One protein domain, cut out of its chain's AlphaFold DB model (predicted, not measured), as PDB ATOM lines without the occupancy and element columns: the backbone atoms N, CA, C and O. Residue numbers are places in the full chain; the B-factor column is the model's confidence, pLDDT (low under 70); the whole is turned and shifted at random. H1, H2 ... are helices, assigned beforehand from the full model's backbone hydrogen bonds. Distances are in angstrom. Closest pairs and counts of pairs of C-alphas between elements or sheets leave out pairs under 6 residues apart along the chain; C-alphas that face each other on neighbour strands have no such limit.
ATOM      1  N   ARG A   3     -36.773  70.905  29.343       52.22
ATOM      2  CA  ARG A   3     -37.983  71.220  28.534       52.22
ATOM      3  C   ARG A   3     -38.656  72.547  28.882       52.22
ATOM      4  O   ARG A   3     -39.311  73.137  28.021       52.22
ATOM      5  N   VAL A   4     -38.528  73.002  30.126       54.06
ATOM      6  CA  VAL A   4     -39.158  74.246  30.599       54.06
ATOM      7  C   VAL A   4     -38.427  75.461  30.021       54.06
ATOM      8  O   VAL A   4     -39.073  76.389  29.539       54.06
ATOM      9  N   ASP A   5     -37.098  75.398  29.937       59.19
ATOM     10  CA  ASP A   5     -36.267  76.507  29.462       59.19
ATOM     11  C   ASP A   5     -36.386  76.733  27.939       59.19
ATOM     12  O   ASP A   5     -36.524  77.863  27.469       59.19
ATOM     13  N   ALA A   6     -36.501  75.662  27.142       63.31
ATOM     14  CA  ALA A   6     -36.747  75.762  25.696       63.31
ATOM     15  C   ALA A   6     -38.129  76.367  25.356       63.31
ATOM     16  O   ALA A   6     -38.273  77.159  24.413       63.31
ATOM     17  N   ARG A   7     -39.165  76.042  26.144       61.53
ATOM     18  CA  ARG A   7     -40.502  76.653  26.019       61.53
ATOM     19  C   ARG A   7     -40.486  78.123  26.434       61.53
ATOM     20  O   ARG A   7     -41.099  78.953  25.766       61.53
ATOM     21  N   PHE A   8     -39.745  78.461  27.484       64.56
ATOM     22  CA  PHE A   8     -39.608  79.839  27.942       64.56
ATOM     23  C   PHE A   8     -38.813  80.703  26.949       64.56
ATOM     24  O   PHE A   8     -39.207  81.832  26.647       64.56
ATOM     25  N   LYS A   9     -37.756  80.151  26.342       74.12
ATOM     26  CA  LYS A   9     -36.955  80.805  25.296       74.12
ATOM     27  C   LYS A   9     -37.773  81.073  24.030       74.12
ATOM     28  O   LYS A   9     -37.806  82.208  23.554       74.12
ATOM     29  N   SER A  10     -38.516  80.076  23.548       71.38
ATOM     30  CA  SER A  10     -39.416  80.242  22.395       71.38
ATOM     31  C   SER A  10     -40.576  81.206  22.677       71.38
ATOM     32  O   SER A  10     -40.970  81.974  21.797       71.38
ATOM     33  N   PHE A  11     -41.095  81.241  23.908       71.75
ATOM     34  CA  PHE A  11     -42.076  82.241  24.332       71.75
ATOM     35  C   PHE A  11     -41.483  83.658  24.344       71.75
ATOM     36  O   PHE A  11     -42.070  84.569  23.762       71.75
ATOM     37  N   LYS A  12     -40.289  83.851  24.915       73.56
ATOM     38  CA  LYS A  12     -39.595  85.149  24.949       73.56
ATOM     39  C   LYS A  12     -39.273  85.666  23.544       73.56
ATOM     40  O   LYS A  12     -39.447  86.854  23.276       73.56
ATOM     41  N   GLU A  13     -38.879  84.787  22.625       75.62
ATOM     42  CA  GLU A  13     -38.682  85.132  21.212       75.62
ATOM     43  C   GLU A  13     -39.990  85.524  20.518       75.62
ATOM     44  O   GLU A  13     -40.030  86.544  19.825       75.62
ATOM     45  N   LYS A  14     -41.084  84.786  20.754       73.38
ATOM     46  CA  LYS A  14     -42.418  85.155  20.255       73.38
ATOM     47  C   LYS A  14     -42.865  86.510  20.801       73.38
ATOM     48  O   LYS A  14     -43.325  87.339  20.023       73.38
ATOM     49  N   VAL A  15     -42.674  86.781  22.092       73.12
ATOM     50  CA  VAL A  15     -43.006  88.074  22.718       73.12
ATOM     51  C   VAL A  15     -42.145  89.207  22.152       73.12
ATOM     52  O   VAL A  15     -42.677  90.271  21.836       73.12
ATOM     53  N   LYS A  16     -40.843  88.983  21.932       68.25
ATOM     54  CA  LYS A  16     -39.943  89.965  21.302       68.25
ATOM     55  C   LYS A  16     -40.362  90.270  19.860       68.25
ATOM     56  O   LYS A  16     -40.425  91.436  19.475       68.25
ATOM     57  N   LYS A  17     -40.717  89.240  19.086       67.12
ATOM     58  CA  LYS A  17     -41.233  89.375  17.715       67.12
ATOM     59  C   LYS A  17     -42.579  90.105  17.687       67.12
ATOM     60  O   LYS A  17     -42.759  91.015  16.885       67.12
ATOM     61  N   LEU A  18     -43.489  89.779  18.607       61.25
ATOM     62  CA  LEU A  18     -44.774  90.468  18.770       61.25
ATOM     63  C   LEU A  18     -44.592  91.940  19.160       61.25
ATOM     64  O   LEU A  18     -45.278  92.803  18.618       61.25
ATOM     65  N   GLY A  19     -43.657  92.251  20.061       58.31
ATOM     66  CA  GLY A  19     -43.313  93.624  20.435       58.31
ATOM     67  C   GLY A  19     -42.760  94.431  19.257       58.31
ATOM     68  O   GLY A  19     -43.180  95.567  19.041       58.31
ATOM     69  N   TYR A  20     -41.892  93.819  18.446       60.25
ATOM     70  CA  TYR A  20     -41.368  94.418  17.217       60.25
ATOM     71  C   TYR A  20     -42.481  94.699  16.197       60.25
ATOM     72  O   TYR A  20     -42.605  95.824  15.719       60.25
ATOM     73  N   MET A  21     -43.367  93.726  15.958       60.94
ATOM     74  CA  MET A  21     -44.521  93.884  15.063       60.94
ATOM     75  C   MET A  21     -45.502  94.957  15.556       60.94
ATOM     76  O   MET A  21     -46.014  95.729  14.749       60.94
ATOM     77  N   LYS A  22     -45.735  95.067  16.873       63.22
ATOM     78  CA  LYS A  22     -46.529  96.162  17.461       63.22
ATOM     79  C   LYS A  22     -45.862  97.525  17.247       63.22
ATOM     80  O   LYS A  22     -46.556  98.504  16.988       63.22
ATOM     81  N   GLY A  23     -44.534  97.600  17.347       66.06
ATOM     82  CA  GLY A  23     -43.766  98.818  17.082       66.06
ATOM     83  C   GLY A  23     -43.839  99.259  15.618       66.06
ATOM     84  O   GLY A  23     -44.082 100.433  15.342       66.06
ATOM     85  N   GLU A  24     -43.694  98.322  14.681       65.75
ATOM     86  CA  GLU A  24     -43.862  98.585  13.248       65.75
ATOM     87  C   GLU A  24     -45.298  98.989  12.909       65.75
ATOM     88  O   GLU A  24     -45.501 100.000  12.241       65.75
ATOM     89  N   ALA A  25     -46.298  98.279  13.438       64.12
ATOM     90  CA  ALA A  25     -47.706  98.614  13.239       64.12
ATOM     91  C   ALA A  25     -48.038 100.030  13.736       64.12
ATOM     92  O   ALA A  25     -48.737 100.763  13.045       64.12
ATOM     93  N   LYS A  26     -47.478 100.460  14.878       68.94
ATOM     94  CA  LYS A  26     -47.632 101.840  15.371       68.94
ATOM     95  C   LYS A  26     -47.000 102.878  14.444       68.94
ATOM     96  O   LYS A  26     -47.570 103.947  14.263       68.94
ATOM     97  N   LYS A  27     -45.838 102.589  13.848       70.19
ATOM     98  CA  LYS A  27     -45.198 103.501  12.881       70.19
ATOM     99  C   LYS A  27     -46.013 103.622  11.598       70.19
ATOM    100  O   LYS A  27     -46.187 104.725  11.098       70.19
ATOM    101  N   VAL A  28     -46.540 102.504  11.105       66.12
ATOM    102  CA  VAL A  28     -47.414 102.474   9.925       66.12
ATOM    103  C   VAL A  28     -48.721 103.210  10.205       66.12
ATOM    104  O   VAL A  28     -49.110 104.051   9.406       66.12
ATOM    105  N   ALA A  29     -49.350 102.968  11.359       64.12
ATOM    106  CA  ALA A  29     -50.538 103.699  11.789       64.12
ATOM    107  C   ALA A  29     -50.266 105.207  11.862       64.12
ATOM    108  O   ALA A  29     -51.012 105.975  11.277       64.12
ATOM    109  N   LYS A  30     -49.133 105.628  12.441       66.56
ATOM    110  CA  LYS A  30     -48.727 107.043  12.480       66.56
ATOM    111  C   LYS A  30     -48.535 107.659  11.088       66.56
ATOM    112  O   LYS A  30     -48.739 108.853  10.918       66.56
ATOM    113  N   VAL A  31     -48.113 106.879  10.095       63.53
ATOM    114  CA  VAL A  31     -48.003 107.341   8.701       63.53
ATOM    115  C   VAL A  31     -49.379 107.436   8.043       63.53
ATOM    116  O   VAL A  31     -49.663 108.434   7.388       63.53
ATOM    117  N   MET A  32     -50.251 106.448   8.257       62.75
ATOM    118  CA  MET A  32     -51.635 106.484   7.769       62.75
ATOM    119  C   MET A  32     -52.479 107.566   8.463       62.75
ATOM    120  O   MET A  32     -53.406 108.101   7.871       62.75
ATOM    121  N   GLU A  33     -52.125 107.951   9.691       58.25
ATOM    122  CA  GLU A  33     -52.682 109.118  10.384       58.25
ATOM    123  C   GLU A  33     -52.229 110.445   9.750       58.25
ATOM    124  O   GLU A  33     -52.922 111.450   9.864       58.25
ATOM    125  N   LYS A  34     -51.078 110.491   9.072       61.88
ATOM    126  CA  LYS A  34     -50.617 111.709   8.378       61.88
ATOM    127  C   LYS A  34     -51.209 111.828   6.981       61.88
ATOM    128  O   LYS A  34     -51.560 112.921   6.552       61.88
ATOM    129  N   VAL A  35     -51.310 110.706   6.274       61.44
ATOM    130  CA  VAL A  35     -51.863 110.632   4.921       61.44
ATOM    131  C   VAL A  35     -52.911 109.534   4.894       61.44
ATOM    132  O   VAL A  35     -52.578 108.351   4.878       61.44
ATOM    133  N   ALA A  36     -54.179 109.954   4.886       58.50
ATOM    134  CA  ALA A  36     -55.324 109.047   4.868       58.50
ATOM    135  C   ALA A  36     -55.347 108.157   3.611       58.50
ATOM    136  O   ALA A  36     -55.803 107.018   3.676       58.50
ATOM    137  N   ASP A  37     -54.832 108.665   2.485       66.94
ATOM    138  CA  ASP A  37     -54.786 107.966   1.201       66.94
ATOM    139  C   ASP A  37     -53.601 108.453   0.346       66.94
ATOM    140  O   ASP A  37     -53.429 109.657   0.105       66.94
ATOM    141  N   PHE A  38     -52.785 107.514  -0.137       69.62
ATOM    142  CA  PHE A  38     -51.657 107.794  -1.021       69.62
ATOM    143  C   PHE A  38     -52.064 107.914  -2.492       69.62
ATOM    144  O   PHE A  38     -51.207 108.215  -3.310       69.62
ATOM    145  N   GLY A  39     -53.352 107.780  -2.821       66.75
ATOM    146  CA  GLY A  39     -53.868 107.831  -4.188       66.75
ATOM    147  C   GLY A  39     -53.868 106.472  -4.881       66.75
ATOM    148  O   GLY A  39     -54.019 106.426  -6.094       66.75
ATOM    149  N   MET A  40     -53.698 105.382  -4.127       76.50
ATOM    150  CA  MET A  40     -53.778 104.027  -4.668       76.50
ATOM    151  C   MET A  40     -55.241 103.593  -4.775       76.50
ATOM    152  O   MET A  40     -56.009 103.763  -3.828       76.50
ATOM    153  N   MET A  41     -55.606 102.902  -5.855       73.88
ATOM    154  CA  MET A  41     -56.947 102.342  -6.058       73.88
ATOM    155  C   MET A  41     -57.305 101.258  -5.027       73.88
ATOM    156  O   MET A  41     -58.475 100.939  -4.828       73.88
ATOM    157  N   SER A  42     -56.311 100.668  -4.354       76.44
ATOM    158  CA  SER A  42     -56.542  99.628  -3.349       76.44
ATOM    159  C   SER A  42     -55.994  99.990  -1.972       76.44
ATOM    160  O   SER A  42     -54.834 100.383  -1.831       76.44
ATOM    161  N   ASP A  43     -56.781  99.697  -0.932       75.50
ATOM    162  CA  ASP A  43     -56.374  99.837   0.475       75.50
ATOM    163  C   ASP A  43     -55.094  99.054   0.786       75.50
ATOM    164  O   ASP A  43     -54.219  99.502   1.529       75.50
ATOM    165  N   ALA A  44     -54.940  97.882   0.162       75.94
ATOM    166  CA  ALA A  44     -53.729  97.078   0.271       75.94
ATOM    167  C   ALA A  44     -52.502  97.783  -0.338       75.94
ATOM    168  O   ALA A  44     -51.394  97.627   0.178       75.94
ATOM    169  N   GLY A  45     -52.684  98.545  -1.421       76.00
ATOM    170  CA  GLY A  45     -51.652  99.399  -2.009       76.00
ATOM    171  C   GLY A  45     -51.275 100.535  -1.062       76.00
ATOM    172  O   GLY A  45     -50.101 100.684  -0.723       76.00
ATOM    173  N   ASN A  46     -52.273 101.243  -0.528       77.00
ATOM    174  CA  ASN A  46     -52.074 102.323   0.441       77.00
ATOM    175  C   ASN A  46     -51.323 101.863   1.698       77.00
ATOM    176  O   ASN A  46     -50.368 102.510   2.127       77.00
ATOM    177  N   GLN A  47     -51.665 100.697   2.252       79.44
ATOM    178  CA  GLN A  47     -50.945 100.133   3.399       79.44
ATOM    179  C   GLN A  47     -49.488  99.774   3.073       79.44
ATOM    180  O   GLN A  47     -48.617  99.872   3.940       79.44
ATOM    181  N   LYS A  48     -49.194  99.339   1.841       83.25
ATOM    182  CA  LYS A  48     -47.819  99.040   1.412       83.25
ATOM    183  C   LYS A  48     -46.991 100.308   1.257       83.25
ATOM    184  O   LYS A  48     -45.858 100.329   1.733       83.25
ATOM    185  N   VAL A  49     -47.566 101.356   0.670       82.56
ATOM    186  CA  VAL A  49     -46.932 102.677   0.582       82.56
ATOM    187  C   VAL A  49     -46.682 103.236   1.985       82.56
ATOM    188  O   VAL A  49     -45.555 103.611   2.296       82.56
ATOM    189  N   ALA A  50     -47.661 103.152   2.891       80.62
ATOM    190  CA  ALA A  50     -47.493 103.572   4.284       80.62
ATOM    191  C   ALA A  50     -46.352 102.823   5.001       80.62
ATOM    192  O   ALA A  50     -45.573 103.416   5.748       80.62
ATOM    193  N   ARG A  51     -46.210 101.512   4.752       82.62
ATOM    194  CA  ARG A  51     -45.086 100.707   5.263       82.62
ATOM    195  C   ARG A  51     -43.748 101.130   4.668       82.62
ATOM    196  O   ARG A  51     -42.760 101.158   5.399       82.62
ATOM    197  N   ALA A  52     -43.705 101.441   3.374       84.56
ATOM    198  CA  ALA A  52     -42.498 101.935   2.721       84.56
ATOM    199  C   ALA A  52     -42.060 103.278   3.315       84.56
ATOM    200  O   ALA A  52     -40.908 103.408   3.716       84.56
ATOM    201  N   VAL A  53     -42.994 104.213   3.485       83.56
ATOM    202  CA  VAL A  53     -42.763 105.512   4.134       83.56
ATOM    203  C   VAL A  53     -42.279 105.344   5.576       83.56
ATOM    204  O   VAL A  53     -41.317 105.986   5.980       83.56
ATOM    205  N   ALA A  54     -42.883 104.442   6.355       80.19
ATOM    206  CA  ALA A  54     -42.466 104.186   7.739       80.19
ATOM    207  C   ALA A  54     -41.062 103.557   7.858       80.19
ATOM    208  O   ALA A  54     -40.460 103.593   8.937       80.19
ATOM    209  N   LYS A  55     -40.571 102.929   6.781       81.81
ATOM    210  CA  LYS A  55     -39.281 102.229   6.730       81.81
ATOM    211  C   LYS A  55     -38.168 103.079   6.113       81.81
ATOM    212  O   LYS A  55     -37.017 102.921   6.518       81.81
ATOM    213  N   ALA A  56     -38.498 103.915   5.133       83.94
ATOM    214  CA  ALA A  56     -37.543 104.745   4.418       83.94
ATOM    215  C   ALA A  56     -36.899 105.775   5.354       83.94
ATOM    216  O   ALA A  56     -37.573 106.382   6.187       83.94
ATOM    217  N   LYS A  57     -35.586 105.972   5.215       78.50
ATOM    218  CA  LYS A  57     -34.847 107.008   5.959       78.50
ATOM    219  C   LYS A  57     -34.619 108.274   5.139       78.50
ATOM    220  O   LYS A  57     -34.297 109.313   5.702       78.50
ATOM    221  N   ASN A  58     -34.715 108.164   3.818       82.69
ATOM    222  CA  ASN A  58     -34.485 109.243   2.870       82.69
ATOM    223  C   ASN A  58     -35.340 109.039   1.606       82.69
ATOM    224  O   ASN A  58     -35.860 107.950   1.350       82.69
ATOM    225  N   GLU A  59     -35.459 110.092   0.797       82.31
ATOM    226  CA  GLU A  59     -36.290 110.087  -0.414       82.31
ATOM    227  C   GLU A  59     -35.827 109.042  -1.444       82.31
ATOM    228  O   GLU A  59     -36.648 108.406  -2.104       82.31
ATOM    229  N   LYS A  60     -34.514 108.813  -1.556       85.50
ATOM    230  CA  LYS A  60     -33.946 107.843  -2.504       85.50
ATOM    231  C   LYS A  60     -34.361 106.408  -2.165       85.50
ATOM    232  O   LYS A  60     -34.748 105.653  -3.056       85.50
ATOM    233  N   GLU A  61     -34.317 106.039  -0.887       85.69
ATOM    234  CA  GLU A  61     -34.810 104.750  -0.392       85.69
ATOM    235  C   GLU A  61     -36.322 104.626  -0.567       85.69
ATOM    236  O   GLU A  61     -36.804 103.563  -0.957       85.69
ATOM    237  N   LEU A  62     -37.068 105.706  -0.319       85.44
ATOM    238  CA  LEU A  62     -38.513 105.716  -0.502       85.44
ATOM    239  C   LEU A  62     -38.893 105.431  -1.960       85.44
ATOM    240  O   LEU A  62     -39.683 104.525  -2.209       85.44
ATOM    241  N   ARG A  63     -38.274 106.123  -2.924       85.69
ATOM    242  CA  ARG A  63     -38.494 105.893  -4.364       85.69
ATOM    243  C   ARG A  63     -38.160 104.457  -4.777       85.69
ATOM    244  O   ARG A  63     -38.935 103.826  -5.487       85.69
ATOM    245  N   ALA A  64     -37.061 103.896  -4.269       88.44
ATOM    246  CA  ALA A  64     -36.700 102.503  -4.541       88.44
ATOM    247  C   ALA A  64     -37.727 101.503  -3.971       88.44
ATOM    248  O   ALA A  64     -38.040 100.492  -4.604       88.44
ATOM    249  N   LEU A  65     -38.274 101.774  -2.781       87.38
ATOM    250  CA  LEU A  65     -39.327 100.952  -2.183       87.38
ATOM    251  C   LEU A  65     -40.650 101.064  -2.954       87.38
ATOM    252  O   LEU A  65     -41.322 100.048  -3.119       87.38
ATOM    253  N   LEU A  66     -41.000 102.255  -3.443       85.94
ATOM    254  CA  LEU A  66     -42.194 102.493  -4.256       85.94
ATOM    255  C   LEU A  66     -42.117 101.790  -5.616       85.94
ATOM    256  O   LEU A  66     -43.034 101.047  -5.953       85.94
ATOM    257  N   SER A  67     -40.987 101.884  -6.318       86.50
ATOM    258  CA  SER A  67     -40.750 101.151  -7.573       86.50
ATOM    259  C   SER A  67     -40.768  99.624  -7.370       86.50
ATOM    260  O   SER A  67     -41.266  98.841  -8.185       86.50
ATOM    261  N   LYS A  68     -40.309  99.148  -6.205       87.00
ATOM    262  CA  LYS A  68     -40.475  97.735  -5.850       87.00
ATOM    263  C   LYS A  68     -41.942  97.373  -5.628       87.00
ATOM    264  O   LYS A  68     -42.342  96.278  -5.997       87.00
ATOM    265  N   ILE A  69     -42.739  98.254  -5.019       84.38
ATOM    266  CA  ILE A  69     -44.180  98.043  -4.829       84.38
ATOM    267  C   ILE A  69     -44.907  98.049  -6.176       84.38
ATOM    268  O   ILE A  69     -45.756  97.179  -6.369       84.38
ATOM    269  N   SER A  70     -44.545  98.936  -7.106       83.88
ATOM    270  CA  SER A  70     -45.201  99.056  -8.414       83.88
ATOM    271  C   SER A  70     -45.105  97.778  -9.247       83.88
ATOM    272  O   SER A  70     -46.068  97.371  -9.895       83.88
ATOM    273  N   THR A  71     -43.989  97.060  -9.122       85.69
ATOM    274  CA  THR A  71     -43.743  95.773  -9.789       85.69
ATOM    275  C   THR A  71     -44.327  94.560  -9.044       85.69
ATOM    276  O   THR A  71     -44.413  93.462  -9.603       85.69
ATOM    277  N   MET A  72     -44.786  94.716  -7.794       83.00
ATOM    278  CA  MET A  72     -45.393  93.614  -7.036       83.00
ATOM    279  C   MET A  72     -46.739  93.177  -7.621       83.00
ATOM    280  O   MET A  72     -47.495  93.962  -8.187       83.00
ATOM    281  N   ALA A  73     -47.081  91.906  -7.378       75.06
ATOM    282  CA  ALA A  73     -48.379  91.330  -7.736       75.06
ATOM    283  C   ALA A  73     -48.742  91.548  -9.220       75.06
ATOM    284  O   ALA A  73     -49.885  91.860  -9.538       75.06
ATOM    285  N   LYS A  74     -47.750  91.377 -10.109       77.94
ATOM    286  CA  LYS A  74     -47.883  91.525 -11.569       77.94
ATOM    287  C   LYS A  74     -48.393  92.910 -12.002       77.94
ATOM    288  O   LYS A  74     -49.212  93.002 -12.905       77.94
ATOM    289  N   GLY A  75     -47.943  93.976 -11.336       75.12
ATOM    290  CA  GLY A  75     -48.338  95.347 -11.679       75.12
ATOM    291  C   GLY A  75     -49.659  95.807 -11.061       75.12
ATOM    292  O   GLY A  75     -50.116  96.905 -11.353       75.12
ATOM    293  N   LYS A  76     -50.262  95.024 -10.152       76.69
ATOM    294  CA  LYS A  76     -51.488  95.414  -9.427       76.69
ATOM    295  C   LYS A  76     -51.352  96.738  -8.655       76.69
ATOM    296  O   LYS A  76     -52.358  97.337  -8.297       76.69
ATOM    297  N   TYR A  77     -50.125  97.162  -8.361       81.06
ATOM    298  CA  TYR A  77     -49.834  98.402  -7.643       81.06
ATOM    299  C   TYR A  77     -49.013  99.381  -8.484       81.06
ATOM    300  O   TYR A  77     -48.285 100.175  -7.901       81.06
ATOM    301  N   ALA A  78     -49.087  99.313  -9.819       81.88
ATOM    302  CA  ALA A  78     -48.294 100.152 -10.723       81.88
ATOM    303  C   ALA A  78     -48.382 101.655 -10.390       81.88
ATOM    304  O   ALA A  78     -47.373 102.350 -10.462       81.88
ATOM    305  N   GLU A  79     -49.545 102.100  -9.903       79.00
ATOM    306  CA  GLU A  79     -49.816 103.453  -9.390       79.00
ATOM    307  C   GLU A  79     -48.795 103.924  -8.338       79.00
ATOM    308  O   GLU A  79     -48.567 105.114  -8.178       79.00
ATOM    309  N   ALA A  80     -48.119 103.008  -7.634       78.56
ATOM    310  CA  ALA A  80     -47.105 103.353  -6.640       78.56
ATOM    311  C   ALA A  80     -45.895 104.100  -7.227       78.56
ATOM    312  O   ALA A  80     -45.191 104.768  -6.470       78.56
ATOM    313  N   ASP A  81     -45.656 103.979  -8.536       82.25
ATOM    314  CA  ASP A  81     -44.611 104.713  -9.262       82.25
ATOM    315  C   ASP A  81     -45.129 106.009  -9.907       82.25
ATOM    316  O   ASP A  81     -44.373 106.722 -10.562       82.25
ATOM    317  N   GLU A  82     -46.415 106.338  -9.747       80.19
ATOM    318  CA  GLU A  82     -46.946 107.602 -10.243       80.19
ATOM    319  C   GLU A  82     -46.423 108.767  -9.408       80.19
ATOM    320  O   GLU A  82     -46.381 108.722  -8.172       80.19
ATOM    321  N   ASP A  83     -46.097 109.868 -10.089       73.94
ATOM    322  CA  ASP A  83     -45.583 111.085  -9.458       73.94
ATOM    323  C   ASP A  83     -46.489 111.588  -8.325       73.94
ATOM    324  O   ASP A  83     -46.004 112.150  -7.342       73.94
ATOM    325  N   GLU A  84     -47.806 111.375  -8.423       72.81
ATOM    326  CA  GLU A  84     -48.756 111.766  -7.378       72.81
ATOM    327  C   GLU A  84     -48.584 110.945  -6.096       72.81
ATOM    328  O   GLU A  84     -48.559 111.513  -4.998       72.81
ATOM    329  N   VAL A  85     -48.427 109.627  -6.232       78.12
ATOM    330  CA  VAL A  85     -48.242 108.706  -5.106       78.12
ATOM    331  C   VAL A  85     -46.870 108.919  -4.473       78.12
ATOM    332  O   VAL A  85     -46.759 109.011  -3.247       78.12
ATOM    333  N   ILE A  86     -45.834 109.103  -5.296       80.44
ATOM    334  CA  ILE A  86     -44.472 109.404  -4.844       80.44
ATOM    335  C   ILE A  86     -44.443 110.717  -4.054       80.44
ATOM    336  O   ILE A  86     -43.913 110.751  -2.942       80.44
ATOM    337  N   GLN A  87     -45.050 111.791  -4.570       73.88
ATOM    338  CA  GLN A  87     -45.086 113.079  -3.869       73.88
ATOM    339  C   GLN A  87     -45.822 112.989  -2.526       73.88
ATOM    340  O   GLN A  87     -45.342 113.534  -1.528       73.88
ATOM    341  N   ARG A  88     -46.949 112.267  -2.462       74.62
ATOM    342  CA  ARG A  88     -47.676 112.041  -1.199       74.62
ATOM    343  C   ARG A  88     -46.863 111.219  -0.205       74.62
ATOM    344  O   ARG A  88     -46.865 111.527   0.985       74.62
ATOM    345  N   ALA A  89     -46.149 110.203  -0.681       78.25
ATOM    346  CA  ALA A  89     -45.278 109.377   0.143       78.25
ATOM    347  C   ALA A  89     -44.114 110.190   0.734       78.25
ATOM    348  O   ALA A  89     -43.838 110.085   1.930       78.25
ATOM    349  N   ILE A  90     -43.470 111.036  -0.076       80.06
ATOM    350  CA  ILE A  90     -42.396 111.935   0.375       80.06
ATOM    351  C   ILE A  90     -42.935 112.910   1.420       80.06
ATOM    352  O   ILE A  90     -42.333 113.090   2.478       80.06
ATOM    353  N   TRP A  91     -44.109 113.488   1.171       73.25
ATOM    354  CA  TRP A  91     -44.736 114.391   2.128       73.25
ATOM    355  C   TRP A  91     -45.064 113.704   3.459       73.25
ATOM    356  O   TRP A  91     -44.786 114.261   4.519       73.25
ATOM    357  N   ALA A  92     -45.582 112.475   3.429       74.12
ATOM    358  CA  ALA A  92     -45.852 111.696   4.636       74.12
ATOM    359  C   ALA A  92     -44.585 111.389   5.453       74.12
ATOM    360  O   ALA A  92     -44.639 111.332   6.688       74.12
ATOM    361  N   MET A  93     -43.458 111.183   4.764       75.62
ATOM    362  CA  MET A  93     -42.149 110.941   5.370       75.62
ATOM    363  C   MET A  93     -41.627 112.200   6.081       75.62
ATOM    364  O   MET A  93     -41.183 112.107   7.225       75.62
ATOM    365  N   ASP A  94     -41.759 113.363   5.438       68.75
ATOM    366  CA  ASP A  94     -41.274 114.658   5.941       68.75
ATOM    367  C   ASP A  94     -42.229 115.352   6.929       68.75
ATOM    368  O   ASP A  94     -41.824 116.268   7.646       68.75
ATOM    369  N   SER A  95     -43.511 114.977   6.960       64.19
ATOM    370  CA  SER A  95     -44.511 115.673   7.774       64.19
ATOM    371  C   SER A  95     -44.309 115.417   9.273       64.19
ATOM    372  O   SER A  95     -44.252 114.272   9.727       64.19
TER     373      SER A  95
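Overview. This is residues 3 to 95 of the 182 residues of an uncharacterized protein of Verrucomicrobiales bacterium (UniProt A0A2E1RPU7). What shape is this? One long helical arm, H1, sticks out with residues 3 to 23 from a compact body where H2, H3 and H6 pack together. What makes it? The printed part has 93 residues with six named helices, H1 to H6 in order, and no named strand: all helix, loose, radius of gyration of the C-alphas 16.2 A, spanning 55 by 31 by 23 A.

Along the chain. Where does it begin? H1, residues 3 to 32, runs 43.1 A from C-alpha 3 at (-37.983, 71.220, 28.534). What follows? H2 is residues 43 to 55, H3 59 to 70, H4 72 to 75, H5 78 to 81, and H6 83 to 94, ending at C-alpha 94 (-41.274, 114.658, 5.941).

Arrangement. What does H1 touch? Its residues 24 to 32 alone touch H2, about perpendicular at 78 degrees, closest C-alphas Val 28 and Arg 51, 5.5 A. And the backbones? Every O i to N i+4 pair is within hydrogen-bond range in H1, H2, H3 and H6; H4 and H5 are too short for one.

Size, cuts and confidence. Any cut? The printed part has none. Where is confidence low? Residues 3 to 8, 16 to 26, 28 to 39 and 94 to 95 have pLDDT under 70.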